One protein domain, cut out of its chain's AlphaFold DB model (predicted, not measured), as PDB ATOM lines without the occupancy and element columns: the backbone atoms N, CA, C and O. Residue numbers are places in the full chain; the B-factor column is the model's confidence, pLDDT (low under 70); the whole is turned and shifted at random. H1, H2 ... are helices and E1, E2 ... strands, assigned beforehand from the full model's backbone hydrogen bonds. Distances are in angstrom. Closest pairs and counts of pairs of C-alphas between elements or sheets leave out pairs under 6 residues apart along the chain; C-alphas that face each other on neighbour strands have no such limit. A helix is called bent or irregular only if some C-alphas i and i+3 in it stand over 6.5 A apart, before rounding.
ATOM      1  N   VAL A  15       4.571  -6.034  28.380       97.88
ATOM      2  CA  VAL A  15       3.325  -5.437  27.895       97.88
ATOM      3  C   VAL A  15       2.299  -5.471  29.018       97.88
ATOM      4  O   VAL A  15       2.002  -6.518  29.595       97.88
ATOM      5  N   ALA A  16       1.765  -4.296  29.339       98.25
ATOM      6  CA  ALA A  16       0.742  -4.140  30.356       98.25
ATOM      7  C   ALA A  16      -0.632  -4.600  29.829       98.25
ATOM      8  O   ALA A  16      -1.037  -4.248  28.722       98.25
ATOM      9  N   VAL A  17      -1.352  -5.378  30.636       98.62
ATOM     10  CA  VAL A  17      -2.675  -5.928  30.322       98.62
ATOM     11  C   VAL A  17      -3.647  -5.517  31.422       98.62
ATOM     12  O   VAL A  17      -3.527  -5.970  32.558       98.62
ATOM     13  N   ALA A  18      -4.627  -4.684  31.077       98.56
ATOM     14  CA  ALA A  18      -5.735  -4.330  31.961       98.56
ATOM     15  C   ALA A  18      -7.004  -5.074  31.534       98.56
ATOM     16  O   ALA A  18      -7.243  -5.249  30.338       98.56
ATOM     17  N   GLY A  19      -7.845  -5.474  32.485       98.44
ATOM     18  CA  GLY A  19      -9.109  -6.138  32.181       98.44
ATOM     19  C   GLY A  19      -9.949  -6.444  33.415       98.44
ATOM     20  O   GLY A  19      -9.419  -6.663  34.501       98.44
ATOM     21  N   ASP A  20     -11.268  -6.479  33.226       98.62
ATOM     22  CA  ASP A  20     -12.237  -6.726  34.307       98.62
ATOM     23  C   ASP A  20     -12.715  -8.185  34.353       98.62
ATOM     24  O   ASP A  20     -13.260  -8.638  35.358       98.62
ATOM     25  N   HIS A  21     -12.500  -8.945  33.272       98.56
ATOM     26  CA  HIS A  21     -12.859 -10.356  33.185       98.56
ATOM     27  C   HIS A  21     -11.598 -11.236  33.277       98.56
ATOM     28  O   HIS A  21     -10.805 -11.251  32.333       98.56
ATOM     29  N   PRO A  22     -11.447 -12.059  34.337       97.88
ATOM     30  CA  PRO A  22     -10.246 -12.877  34.539       97.88
ATOM     31  C   PRO A  22      -9.900 -13.820  33.377       97.88
ATOM     32  O   PRO A  22      -8.740 -13.903  32.989       97.88
ATOM     33  N   ALA A  23     -10.890 -14.490  32.771       98.50
ATOM     34  CA  ALA A  23     -10.646 -15.382  31.634       98.50
ATOM     35  C   ALA A  23     -10.123 -14.629  30.398       98.50
ATOM     36  O   ALA A  23      -9.199 -15.104  29.743       98.50
ATOM     37  N   ALA A  24     -10.665 -13.441  30.106       98.56
ATOM     38  CA  ALA A  24     -10.179 -12.615  29.002       98.56
ATOM     39  C   ALA A  24      -8.751 -12.113  29.266       98.56
ATOM     40  O   ALA A  24      -7.901 -12.213  28.386       98.56
ATOM     41  N   VAL A  25      -8.465 -11.658  30.494       98.69
ATOM     42  CA  VAL A  25      -7.110 -11.259  30.910       98.69
ATOM     43  C   VAL A  25      -6.127 -12.409  30.720       98.69
ATOM     44  O   VAL A  25      -5.074 -12.200  30.126       98.69
ATOM     45  N   GLN A  26      -6.477 -13.625  31.150       98.69
ATOM     46  CA  GLN A  26      -5.606 -14.790  31.005       98.69
ATOM     47  C   GLN A  26      -5.285 -15.086  29.534       98.69
ATOM     48  O   GLN A  26      -4.119 -15.281  29.197       98.69
ATOM     49  N   VAL A  27      -6.292 -15.065  28.654       98.81
ATOM     50  CA  VAL A  27      -6.090 -15.256  27.207       98.81
ATOM     51  C   VAL A  27      -5.158 -14.183  26.642       98.81
ATOM     52  O   VAL A  27      -4.220 -14.502  25.917       98.81
ATOM     53  N   THR A  28      -5.363 -12.913  26.997       98.62
ATOM     54  CA  THR A  28      -4.496 -11.818  26.540       98.62
ATOM     55  C   THR A  28      -3.069 -11.951  27.067       98.62
ATOM     56  O   THR A  28      -2.125 -11.743  26.309       98.62
ATOM     57  N   MET A  29      -2.883 -12.326  28.334       98.69
ATOM     58  CA  MET A  29      -1.553 -12.538  28.909       98.69
ATOM     59  C   MET A  29      -0.808 -13.683  28.212       98.69
ATOM     60  O   MET A  29       0.378 -13.538  27.926       98.69
ATOM     61  N   THR A  30      -1.497 -14.778  27.873       98.56
ATOM     62  CA  THR A  30      -0.917 -15.860  27.063       98.56
ATOM     63  C   THR A  30      -0.480 -15.353  25.689       98.56
ATOM     64  O   THR A  30       0.666 -15.563  25.315       98.56
ATOM     65  N   LEU A  31      -1.322 -14.592  24.978       98.50
ATOM     66  CA  LEU A  31      -0.959 -14.034  23.667       98.50
ATOM     67  C   LEU A  31       0.264 -13.106  23.728       98.50
ATOM     68  O   LEU A  31       1.111 -13.123  22.835       98.50
ATOM     69  N   VAL A  32       0.377 -12.293  24.778       98.25
ATOM     70  CA  VAL A  32       1.554 -11.443  25.002       98.25
ATOM     71  C   VAL A  32       2.809 -12.295  25.219       98.25
ATOM     72  O   VAL A  32       3.846 -12.019  24.615       98.25
ATOM     73  N   ASN A  33       2.713 -13.357  26.024       98.25
ATOM     74  CA  ASN A  33       3.834 -14.270  26.227       98.25
ATOM     75  C   ASN A  33       4.256 -14.963  24.924       98.25
ATOM     76  O   ASN A  33       5.435 -14.939  24.570       98.25
ATOM     77  N   ASP A  34       3.291 -15.504  24.181       97.69
ATOM     78  CA  ASP A  34       3.517 -16.236  22.931       97.69
ATOM     79  C   ASP A  34       4.125 -15.349  21.832       97.69
ATOM     80  O   ASP A  34       4.845 -15.830  20.958       97.69
ATOM     81  N   THR A  35       3.885 -14.035  21.891       96.25
ATOM     82  CA  THR A  35       4.476 -13.044  20.973       96.25
ATOM     83  C   THR A  35       5.857 -12.545  21.415       96.25
ATOM     84  O   THR A  35       6.455 -11.706  20.743       96.25
ATOM     85  N   GLY A  36       6.405 -13.099  22.501       97.19
ATOM     86  CA  GLY A  36       7.784 -12.872  22.931       97.19
ATOM     87  C   GLY A  36       7.981 -11.698  23.893       97.19
ATOM     88  O   GLY A  36       9.096 -11.182  23.995       97.19
ATOM     89  N   PHE A  37       6.931 -11.309  24.621       98.12
ATOM     90  CA  PHE A  37       6.950 -10.252  25.635       98.12
ATOM     91  C   PHE A  37       6.510 -10.777  27.002       98.12
ATOM     92  O   PHE A  37       5.754 -11.738  27.090       98.12
ATOM     93  N   ASP A  38       6.935 -10.132  28.083       98.25
ATOM     94  CA  ASP A  38       6.456 -10.484  29.420       98.25
ATOM     95  C   ASP A  38       5.081  -9.839  29.683       98.25
ATOM     96  O   ASP A  38       4.968  -8.606  29.713       98.25
ATOM     97  N   PRO A  39       4.008 -10.621  29.898       98.25
ATOM     98  CA  PRO A  39       2.718 -10.057  30.263       98.25
ATOM     99  C   PRO A  39       2.732  -9.535  31.694       98.25
ATOM    100  O   PRO A  39       3.121 -10.233  32.630       98.25
ATOM    101  N   VAL A  40       2.228  -8.319  31.889       98.38
ATOM    102  CA  VAL A  40       2.083  -7.720  33.216       98.38
ATOM    103  C   VAL A  40       0.640  -7.290  33.420       98.38
ATOM    104  O   VAL A  40       0.165  -6.364  32.768       98.38
ATOM    105  N   PHE A  41      -0.062  -7.925  34.358       98.31
ATOM    106  CA  PHE A  41      -1.403  -7.481  34.729       98.31
ATOM    107  C   PHE A  41      -1.344  -6.102  35.402       98.31
ATOM    108  O   PHE A  41      -0.648  -5.920  36.401       98.31
ATOM    109  N   SER A  42      -2.078  -5.132  34.855       97.75
ATOM    110  CA  SER A  42      -2.103  -3.740  35.322       97.75
ATOM    111  C   SER A  42      -3.394  -3.361  36.062       97.75
ATOM    112  O   SER A  42      -3.551  -2.210  36.469       97.75
ATOM    113  N   GLY A  43      -4.290  -4.326  36.302       97.50
ATOM    114  CA  GLY A  43      -5.542  -4.134  37.039       97.50
ATOM    115  C   GLY A  43      -6.784  -4.062  36.145       97.50
ATOM    116  O   GLY A  43      -6.783  -4.509  35.001       97.50
ATOM    117  N   SER A  44      -7.867  -3.503  36.689       98.31
ATOM    118  CA  SER A  44      -9.138  -3.276  35.976       98.31
ATOM    119  C   SER A  44      -8.994  -2.298  34.801       98.31
ATOM    120  O   SER A  44      -8.099  -1.448  34.807       98.31
ATOM    121  N   ILE A  45      -9.933  -2.309  33.851       98.19
ATOM    122  CA  ILE A  45      -9.984  -1.302  32.773       98.19
ATOM    123  C   ILE A  45     -10.118   0.111  33.346       98.19
ATOM    124  O   ILE A  45      -9.495   1.045  32.837       98.19
ATOM    125  N   ALA A  46     -10.853   0.273  34.448       98.00
ATOM    126  CA  ALA A  46     -10.992   1.551  35.141       98.00
ATOM    127  C   ALA A  46      -9.653   2.126  35.645       98.00
ATOM    128  O   ALA A  46      -9.545   3.341  35.803       98.00
ATOM    129  N   GLU A  47      -8.632   1.283  35.839       97.12
ATOM    130  CA  GLU A  47      -7.275   1.656  36.262       97.12
ATOM    131  C   GLU A  47      -6.266   1.720  35.102       97.12
ATOM    132  O   GLU A  47      -5.125   2.148  35.284       97.12
ATOM    133  N   SER A  48      -6.696   1.403  33.876       97.12
ATOM    134  CA  SER A  48      -5.855   1.435  32.670       97.12
ATOM    135  C   SER A  48      -5.368   2.840  32.289       97.12
ATOM    136  O   SER A  48      -4.492   2.995  31.442       97.12
ATOM    137  N   TRP A  49      -5.862   3.893  32.944       95.94
ATOM    138  CA  TRP A  49      -5.300   5.237  32.805       95.94
ATOM    139  C   TRP A  49      -3.821   5.297  33.222       95.94
ATOM    140  O   TRP A  49      -3.105   6.178  32.760       95.94
ATOM    141  N   ARG A  50      -3.340   4.350  34.046       95.94
ATOM    142  CA  ARG A  50      -1.932   4.261  34.475       95.94
ATOM    143  C   ARG A  50      -0.965   3.894  33.352       95.94
ATOM    144  O   ARG A  50       0.230   4.087  33.534       95.94
ATOM    145  N   GLN A  51      -1.466   3.404  32.217       95.19
ATOM    146  CA  GLN A  51      -0.694   2.982  31.037       95.19
ATOM    147  C   GLN A  51      -0.925   3.872  29.801       95.19
ATOM    148  O   GLN A  51      -0.612   3.476  28.685       95.19
ATOM    149  N   GLN A  52      -1.490   5.066  29.993       95.06
ATOM    150  CA  GLN A  52      -1.775   6.049  28.941       95.06
ATOM    151  C   GLN A  52      -0.625   7.059  28.775       95.06
ATOM    152  O   GLN A  52       0.271   7.096  29.616       95.06
ATOM    153  N   PRO A  53      -0.615   7.903  27.722       95.06
ATOM    154  CA  PRO A  53       0.423   8.914  27.554       95.06
ATOM    155  C   PRO A  53       0.672   9.745  28.815       95.06
ATOM    156  O   PRO A  53      -0.259  10.082  29.549       95.06
ATOM    157  N   CYS A  54       1.931  10.141  29.007       94.94
ATOM    158  CA  CYS A  54       2.384  10.921  30.161       94.94
ATOM    159  C   CYS A  54       2.321  10.181  31.515       94.94
ATOM    160  O   CYS A  54       2.330  10.837  32.561       94.94
ATOM    161  N   THR A  55       2.271   8.841  31.522       95.56
ATOM    162  CA  THR A  55       2.437   8.018  32.731       95.56
ATOM    163  C   THR A  55       3.712   7.165  32.681       95.56
ATOM    164  O   THR A  55       4.167   6.816  31.592       95.56
ATOM    165  N   PRO A  56       4.284   6.769  33.838       96.31
ATOM    166  CA  PRO A  56       5.610   6.134  33.918       96.31
ATOM    167  C   PRO A  56       5.807   4.821  33.144       96.31
ATOM    168  O   PRO A  56       6.946   4.420  32.899       96.31
ATOM    169  N   SER A  57       4.732   4.124  32.771       95.62
ATOM    170  CA  SER A  57       4.794   2.884  31.986       95.62
ATOM    171  C   SER A  57       4.693   3.104  30.472       95.62
ATOM    172  O   SER A  57       4.866   2.160  29.704       95.62
ATOM    173  N   TYR A  58       4.361   4.316  30.021       95.38
ATOM    174  CA  TYR A  58       4.018   4.578  28.627       95.38
ATOM    175  C   TYR A  58       5.258   4.650  27.726       95.38
ATOM    176  O   TYR A  58       6.104   5.526  27.905       95.38
ATOM    177  N   CYS A  59       5.338   3.747  26.742       95.19
ATOM    178  CA  CYS A  59       6.345   3.732  25.667       95.19
ATOM    179  C   CYS A  59       7.811   3.815  26.139       95.19
ATOM    180  O   CYS A  59       8.626   4.496  25.523       95.19
ATOM    181  N   CYS A  60       8.147   3.142  27.241       95.19
ATOM    182  CA  CYS A  60       9.486   3.193  27.839       95.19
ATOM    183  C   CYS A  60      10.300   1.894  27.689       95.19
ATOM    184  O   CYS A  60      11.394   1.814  28.251       95.19
ATOM    185  N   ASP A  61       9.774   0.883  26.986       96.06
ATOM    186  CA  ASP A  61      10.401  -0.433  26.788       96.06
ATOM    187  C   ASP A  61      11.005  -0.978  28.097       96.06
ATOM    188  O   ASP A  61      12.211  -1.184  28.235       96.06
ATOM    189  N   TRP A  62      10.147  -1.129  29.109       96.50
ATOM    190  CA  TRP A  62      10.527  -1.671  30.410       96.50
ATOM    191  C   TRP A  62      10.436  -3.190  30.437       96.50
ATOM    192  O   TRP A  62       9.486  -3.761  29.915       96.50
ATOM    193  N   GLU A  63      11.359  -3.832  31.148       97.12
ATOM    194  CA  GLU A  63      11.170  -5.205  31.627       97.12
ATOM    195  C   GLU A  63      10.063  -5.261  32.696       97.12
ATOM    196  O   GLU A  63       9.748  -4.256  33.352       97.12
ATOM    197  N   ALA A  64       9.506  -6.453  32.932       97.31
ATOM    198  CA  ALA A  64       8.328  -6.655  33.781       97.31
ATOM    199  C   ALA A  64       8.462  -6.057  35.188       97.31
ATOM    200  O   ALA A  64       7.549  -5.389  35.679       97.31
ATOM    201  N   ALA A  65       9.621  -6.232  35.825       97.06
ATOM    202  CA  ALA A  65       9.859  -5.712  37.168       97.06
ATOM    203  C   ALA A  65       9.791  -4.175  37.221       97.06
ATOM    204  O   ALA A  65       9.261  -3.608  38.178       97.06
ATOM    205  N   THR A  66      10.321  -3.489  36.206       97.19
ATOM    206  CA  THR A  66      10.286  -2.021  36.126       97.19
ATOM    207  C   THR A  66       8.891  -1.526  35.755       97.19
ATOM    208  O   THR A  66       8.408  -0.582  36.379       97.19
ATOM    209  N   MET A  67       8.205  -2.211  34.835       97.19
ATOM    210  CA  MET A  67       6.810  -1.934  34.474       97.19
ATOM    211  C   MET A  67       5.881  -1.987  35.701       97.19
ATOM    212  O   MET A  67       5.116  -1.054  35.938       97.19
ATOM    213  N   LEU A  68       6.004  -3.019  36.543       97.12
ATOM    214  CA  LEU A  68       5.225  -3.146  37.783       97.12
ATOM    215  C   LEU A  68       5.463  -1.982  38.756       97.12
ATOM    216  O   LEU A  68       4.518  -1.485  39.367       97.12
ATOM    217  N   ARG A  69       6.712  -1.513  38.881       96.62
ATOM    218  CA  ARG A  69       7.046  -0.340  39.708       96.62
ATOM    219  C   ARG A  69       6.522   0.971  39.119       96.62
ATOM    220  O   ARG A  69       6.333   1.923  39.867       96.62
ATOM    221  N   ALA A  70       6.269   1.026  37.813       96.62
ATOM    222  CA  ALA A  70       5.802   2.224  37.125       96.62
ATOM    223  C   ALA A  70       4.327   2.554  37.431       96.62
ATOM    224  O   ALA A  70       3.977   3.721  37.608       96.62
ATOM    225  N   PHE A  71       3.453   1.548  37.542       96.25
ATOM    226  CA  PHE A  71       2.012   1.761  37.758       96.25
ATOM    227  C   PHE A  71       1.634   2.571  39.011       96.25
ATOM    228  O   PHE A  71       0.773   3.451  38.893       96.25
ATOM    229  N   PRO A  72       2.209   2.327  40.209       95.75
ATOM    230  CA  PRO A  72       1.866   3.116  41.393       95.75
ATOM    231  C   PRO A  72       2.387   4.558  41.331       95.75
ATOM    232  O   PRO A  72       1.879   5.404  42.060       95.75
ATOM    233  N   LEU A  73       3.358   4.853  40.460       95.19
ATOM    234  CA  LEU A  73       3.913   6.197  40.279       95.19
ATOM    235  C   LEU A  73       3.032   7.090  39.389       95.19
ATOM    236  O   LEU A  73       3.207   8.308  39.370       95.19
ATOM    237  N   ALA A  74       2.085   6.510  38.649       94.75
ATOM    238  CA  ALA A  74       1.152   7.270  37.829       94.75
ATOM    239  C   ALA A  74       0.177   8.081  38.700       94.75
ATOM    240  O   ALA A  74      -0.451   7.551  39.621       94.75
ATOM    241  N   LYS A  75      -0.012   9.359  38.357       93.00
ATOM    242  CA  LYS A  75      -0.927  10.278  39.048       93.00
ATOM    243  C   LYS A  75      -2.116  10.613  38.148       93.00
ATOM    244  O   LYS A  75      -1.955  11.082  37.018       93.00
ATOM    245  N   LYS A  76      -3.327  10.327  38.630       92.38
ATOM    246  CA  LYS A  76      -4.558  10.473  37.841       92.38
ATOM    247  C   LYS A  76      -4.784  11.945  37.490       92.38
ATOM    248  O   LYS A  76      -4.695  12.808  38.353       92.38
ATOM    249  N   GLY A  77      -5.086  12.226  36.225       89.19
ATOM    250  CA  GLY A  77      -5.353  13.581  35.728       89.19
ATOM    251  C   GLY A  77      -4.116  14.368  35.278       89.19
ATOM    252  O   GLY A  77      -4.223  15.144  34.330       89.19
ATOM    253  N   GLU A  78      -2.933  14.117  35.848       90.50
ATOM    254  CA  GLU A  78      -1.710  14.849  35.476       90.50
ATOM    255  C   GLU A  78      -1.271  14.583  34.034       90.50
ATOM    256  O   GLU A  78      -0.813  15.494  33.346       90.50
ATOM    257  N   GLY A  79      -1.469  13.357  33.539       89.56
ATOM    258  CA  GLY A  79      -1.044  12.990  32.188       89.56
ATOM    259  C   GLY A  79      -1.651  13.884  31.101       89.56
ATOM    260  O   GLY A  79      -0.953  14.322  30.188       89.56
ATOM    261  N   ARG A  80      -2.930  14.263  31.238       88.94
ATOM    262  CA  ARG A  80      -3.614  15.126  30.260       88.94
ATOM    263  C   ARG A  80      -2.991  16.521  30.189       88.94
ATOM    264  O   ARG A  80      -2.845  17.049  29.091       88.94
ATOM    265  N   ALA A  81      -2.616  17.094  31.334       90.69
ATOM    266  CA  ALA A  81      -1.996  18.417  31.404       90.69
ATOM    267  C   ALA A  81      -0.589  18.441  30.781       90.69
ATOM    268  O   ALA A  81      -0.138  19.481  30.310       90.69
ATOM    269  N   ARG A  82       0.088  17.288  30.747       92.50
ATOM    270  CA  ARG A  82       1.474  17.142  30.278       92.50
ATOM    271  C   ARG A  82       1.598  16.769  28.799       92.50
ATOM    272  O   ARG A  82       2.693  16.860  28.248       92.50
ATOM    273  N   LEU A  83       0.494  16.420  28.132       93.12
ATOM    274  CA  LEU A  83       0.485  16.076  26.704       93.12
ATOM    275  C   LEU A  83       1.168  17.121  25.803       93.12
ATOM    276  O   LEU A  83       1.965  16.709  24.961       93.12
ATOM    277  N   PRO A  84       0.936  18.444  25.956       94.94
ATOM    278  CA  PRO A  84       1.638  19.431  25.136       94.94
ATOM    279  C   PRO A  84       3.160  19.355  25.297       94.94
ATOM    280  O   PRO A  84       3.886  19.473  24.313       94.94
ATOM    281  N   SER A  85       3.648  19.105  26.517       93.38
ATOM    282  CA  SER A  85       5.078  18.946  26.796       93.38
ATOM    283  C   SER A  85       5.650  17.677  26.168       93.38
ATOM    284  O   SER A  85       6.747  17.736  25.619       93.38
ATOM    285  N   LEU A  86       4.909  16.564  26.196       93.81
ATOM    286  CA  LEU A  86       5.298  15.323  25.519       93.81
ATOM    287  C   LEU A  86       5.437  15.535  24.002       93.81
ATOM    288  O   LEU A  86       6.438  15.154  23.408       93.81
ATOM    289  N   TYR A  87       4.468  16.191  23.358       93.94
ATOM    290  CA  TYR A  87       4.557  16.459  21.918       93.94
ATOM    291  C   TYR A  87       5.676  17.444  21.571       93.94
ATOM    292  O   TYR A  87       6.413  17.232  20.610       93.94
ATOM    293  N   ALA A  88       5.846  18.492  22.380       95.75
ATOM    294  CA  ALA A  88       6.946  19.433  22.213       95.75
ATOM    295  C   ALA A  88       8.318  18.765  22.391       95.75
ATOM    296  O   ALA A  88       9.288  19.226  21.794       95.75
ATOM    297  N   SER A  89       8.426  17.705  23.198       95.69
ATOM    298  CA  SER A  89       9.684  16.981  23.367       95.69
ATOM    299  C   SER A  89      10.021  16.133  22.138       95.69
ATOM    300  O   SER A  89      11.155  16.194  21.673       95.69
ATOM    301  N   PHE A  90       9.036  15.467  21.518       94.94
ATOM    302  CA  PHE A  90       9.243  14.766  20.242       94.94
ATOM    303  C   PHE A  90       9.690  15.702  19.112       94.94
ATOM    304  O   PHE A  90      10.559  15.334  18.328       94.94
ATOM    305  N   GLY A  91       9.176  16.936  19.070       94.38
ATOM    306  CA  GLY A  91       9.605  17.943  18.090       94.38
ATOM    307  C   GLY A  91      11.087  18.339  18.180       94.38
ATOM    308  O   GLY A  91      11.599  18.970  17.260       94.38
ATOM    309  N   LYS A  92      11.790  17.975  19.263       95.00
ATOM    310  CA  LYS A  92      13.223  18.255  19.458       95.00
ATOM    311  C   LYS A  92      14.141  17.139  18.959       95.00
ATOM    312  O   LYS A  92      15.346  17.357  18.911       95.00
ATOM    313  N   LEU A  93      13.605  15.968  18.606       94.94
ATOM    314  CA  LEU A  93      14.412  14.797  18.239       94.94
ATOM    315  C   LEU A  93      14.873  14.797  16.766       94.94
ATOM    316  O   LEU A  93      15.553  13.872  16.336       94.94
ATOM    317  N   GLY A  94      14.526  15.833  15.992       92.06
ATOM    318  CA  GLY A  94      14.846  15.929  14.564       92.06
ATOM    319  C   GLY A  94      13.872  15.156  13.665       92.06
ATOM    320  O   GLY A  94      12.845  14.659  14.121       92.06
ATOM    321  N   GLU A  95      14.173  15.089  12.364       93.12
ATOM    322  CA  GLU A  95      13.271  14.507  11.351       93.12
ATOM    323  C   GLU A  95      13.194  12.972  11.404       93.12
ATOM    324  O   GLU A  95      12.154  12.393  11.093       93.12
ATOM    325  N   THR A  96      14.279  12.302  11.808       94.44
ATOM    326  CA  THR A  96      14.392  10.834  11.807       94.44
ATOM    327  C   THR A  96      14.979  10.315  13.125       94.44
ATOM    328  O   THR A  96      16.119   9.840  13.136       94.44
ATOM    329  N   PRO A  97      14.247  10.420  14.248       95.94
ATOM    330  CA  PRO A  97      14.722   9.910  15.528       95.94
ATOM    331  C   PRO A  97      14.884   8.390  15.493       95.94
ATOM    332  O   PRO A  97      14.100   7.672  14.865       95.94
ATOM    333  N   THR A  98      15.890   7.887  16.199       95.62
ATOM    334  CA  THR A  98      16.069   6.449  16.388       95.62
ATOM    335  C   THR A  98      15.045   5.895  17.384       95.62
ATOM    336  O   THR A  98      14.374   6.627  18.111       95.62
ATOM    337  N   HIS A  99      14.922   4.566  17.444       94.38
ATOM    338  CA  HIS A  99      14.097   3.900  18.461       94.38
ATOM    339  C   HIS A  99      14.558   4.249  19.884       94.38
ATOM    340  O   HIS A  99      13.727   4.469  20.761       94.38
ATOM    341  N   GLU A 100      15.873   4.336  20.090       95.38
ATOM    342  CA  GLU A 100      16.483   4.695  21.371       95.38
ATOM    343  C   GLU A 100      16.156   6.142  21.757       95.38
ATOM    344  O   GLU A 100      15.679   6.363  22.867       95.38
ATOM    345  N   ASP A 101      16.241   7.094  20.818       96.44
ATOM    346  CA  ASP A 101      15.855   8.494  21.064       96.44
ATOM    347  C   ASP A 101      14.396   8.614  21.529       96.44
ATOM    348  O   ASP A 101      14.068   9.381  22.437       96.44
ATOM    349  N   ILE A 102      13.495   7.838  20.915       95.75
ATOM    350  CA  ILE A 102      12.074   7.809  21.282       95.75
ATOM    351  C   ILE A 102      11.879   7.228  22.681       95.75
ATOM    352  O   ILE A 102      11.100   7.782  23.465       95.75
ATOM    353  N   ILE A 103      12.554   6.124  23.002       95.44
ATOM    354  CA  ILE A 103      12.485   5.518  24.329       95.44
ATOM    355  C   ILE A 103      13.017   6.496  25.376       95.44
ATOM    356  O   ILE A 103      12.327   6.760  26.357       95.44
ATOM    357  N   ASP A 104      14.203   7.059  25.175       96.38
ATOM    358  CA  ASP A 104      14.847   7.939  26.145       96.38
ATOM    359  C   ASP A 104      14.066   9.239  26.338       96.38
ATOM    360  O   ASP A 104      13.899   9.708  27.466       96.38
ATOM    361  N   ASN A 105      13.460   9.770  25.273       96.62
ATOM    362  CA  ASN A 105      12.515  10.871  25.385       96.62
ATOM    363  C   ASN A 105      11.302  10.485  26.247       96.62
ATOM    364  O   ASN A 105      10.976  11.202  27.194       96.62
ATOM    365  N   ASN A 106      10.659   9.341  25.986       96.00
ATOM    366  CA  ASN A 106       9.533   8.885  26.806       96.00
ATOM    367  C   ASN A 106       9.948   8.653  28.262       96.00
ATOM    368  O   ASN A 106       9.229   9.079  29.159       96.00
ATOM    369  N   ARG A 107      11.109   8.044  28.515       95.94
ATOM    370  CA  ARG A 107      11.638   7.820  29.866       95.94
ATOM    371  C   ARG A 107      11.901   9.138  30.584       95.94
ATOM    372  O   ARG A 107      11.468   9.286  31.718       95.94
ATOM    373  N   SER A 108      12.534  10.111  29.928       94.44
ATOM    374  CA  SER A 108      12.828  11.418  30.534       94.44
ATOM    375  C   SER A 108      11.569  12.221  30.875       94.44
ATOM    376  O   SER A 108      11.556  12.963  31.854       94.44
ATOM    377  N   ILE A 109      10.498  12.060  30.093       91.62
ATOM    378  CA  ILE A 109       9.212  12.699  30.365       91.62
ATOM    379  C   ILE A 109       8.423  11.903  31.409       91.62
ATOM    380  O   ILE A 109       7.831  12.492  32.306       91.62
ATOM    381  N   ASN A 110       8.370  10.579  31.324       92.12
ATOM    382  CA  ASN A 110       7.389   9.785  32.061       92.12
ATOM    383  C   ASN A 110       7.914   9.195  33.375       92.12
ATOM    384  O   ASN A 110       7.126   9.017  34.303       92.12
ATOM    385  N   TRP A 111       9.204   8.862  33.461       86.94
ATOM    386  CA  TRP A 111       9.834   8.277  34.651       86.94
ATOM    387  C   TRP A 111       9.980   9.349  35.750       86.94
ATOM    388  O   TRP A 111      10.171  10.512  35.400       86.94
TER     389      TRP A 111
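What this domain is: This is residues 15 to 111 of the 113 residues of an uncharacterized protein of Escherichia coli 1.2264 (UniProt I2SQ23). Two lobes stand side by side: in one, a small two-stranded parallel sheet, E1 and E2, lies between H1 and the pair H2 and H3; the other is a helical hairpin of H4 and H5. Residues 52 to 63, with no named element, run through the middle, and residues 94 to 99 stick out. The 97 printed residues, in the order E1 H1 E2 H2 H3 H4 H5, are mostly helix and compact, with a radius of gyration of the C-alphas of 14.4 A and spans of 43 by 30 by 19 A.

How they stand to each other: E1, residues 15 to 18, and E2, residues 38 to 43, are parallel at 28 degrees, with N 17 and O 40 2.8 A apart, within hydrogen-bond range. With H1, residues 22 to 34, they form a strand-helix-strand unit, two parallel strands joined through a helix, its crossover right-handed; the closest C-alphas of H1 and E2, Met 29 and Pro 39, are 5.1 A apart. H3, residues 64 to 73, comes closest to E2 at the C-alphas of Ala 64 and Asp 38, 6.1 A. H2, residues 45 to 51, comes closest to E1 at the C-alphas of Ile 45 and Ala 18, 5.3 A. H2 and H3 only just touch, with 3 pairs of C-alphas within 8 A, the closest Arg 50 and Phe 71 at 5.7 A, about perpendicular at 76 degrees. H4, residues 78 to 90, touches H5, residues 99 to 110, with residues 86 to 90 alone, opposite ways at a shallow tilt of 34 degrees, only just short of steep; their closest C-alphas, Leu 86 and Ile 109, are 6.8 A apart. H3 and H4 are apart. Every O i to N i+4 pair is within hydrogen-bond range in H1 and H5, but 0 of 3 in H2, with 3 of 4 O i to N i+3 pairs, 4 of 6 in H3 and 7 of 9 in H4.

Where its parts are: E1 begins at C-alpha 15 (3.325, -5.437, 27.895) and H5 ends at C-alpha 110 (7.389, 9.785, 32.061). H1 is 18.3 A long, H4 18.8 A, H5 16.3 A, E2 15.6 A and H3 15.1 A. H2 and H4 are irregular: C-alphas 46 and 49 are 7.2 A apart, and C-alphas 81 and 84 7.3 A.

The domain as a whole: The C-alphas of Ala 23 and Gly 94, the two farthest apart, are 43.8 A apart. The printed part has no cut; the link from H2 to H3 is long. No printed residue has a pLDDT under 70.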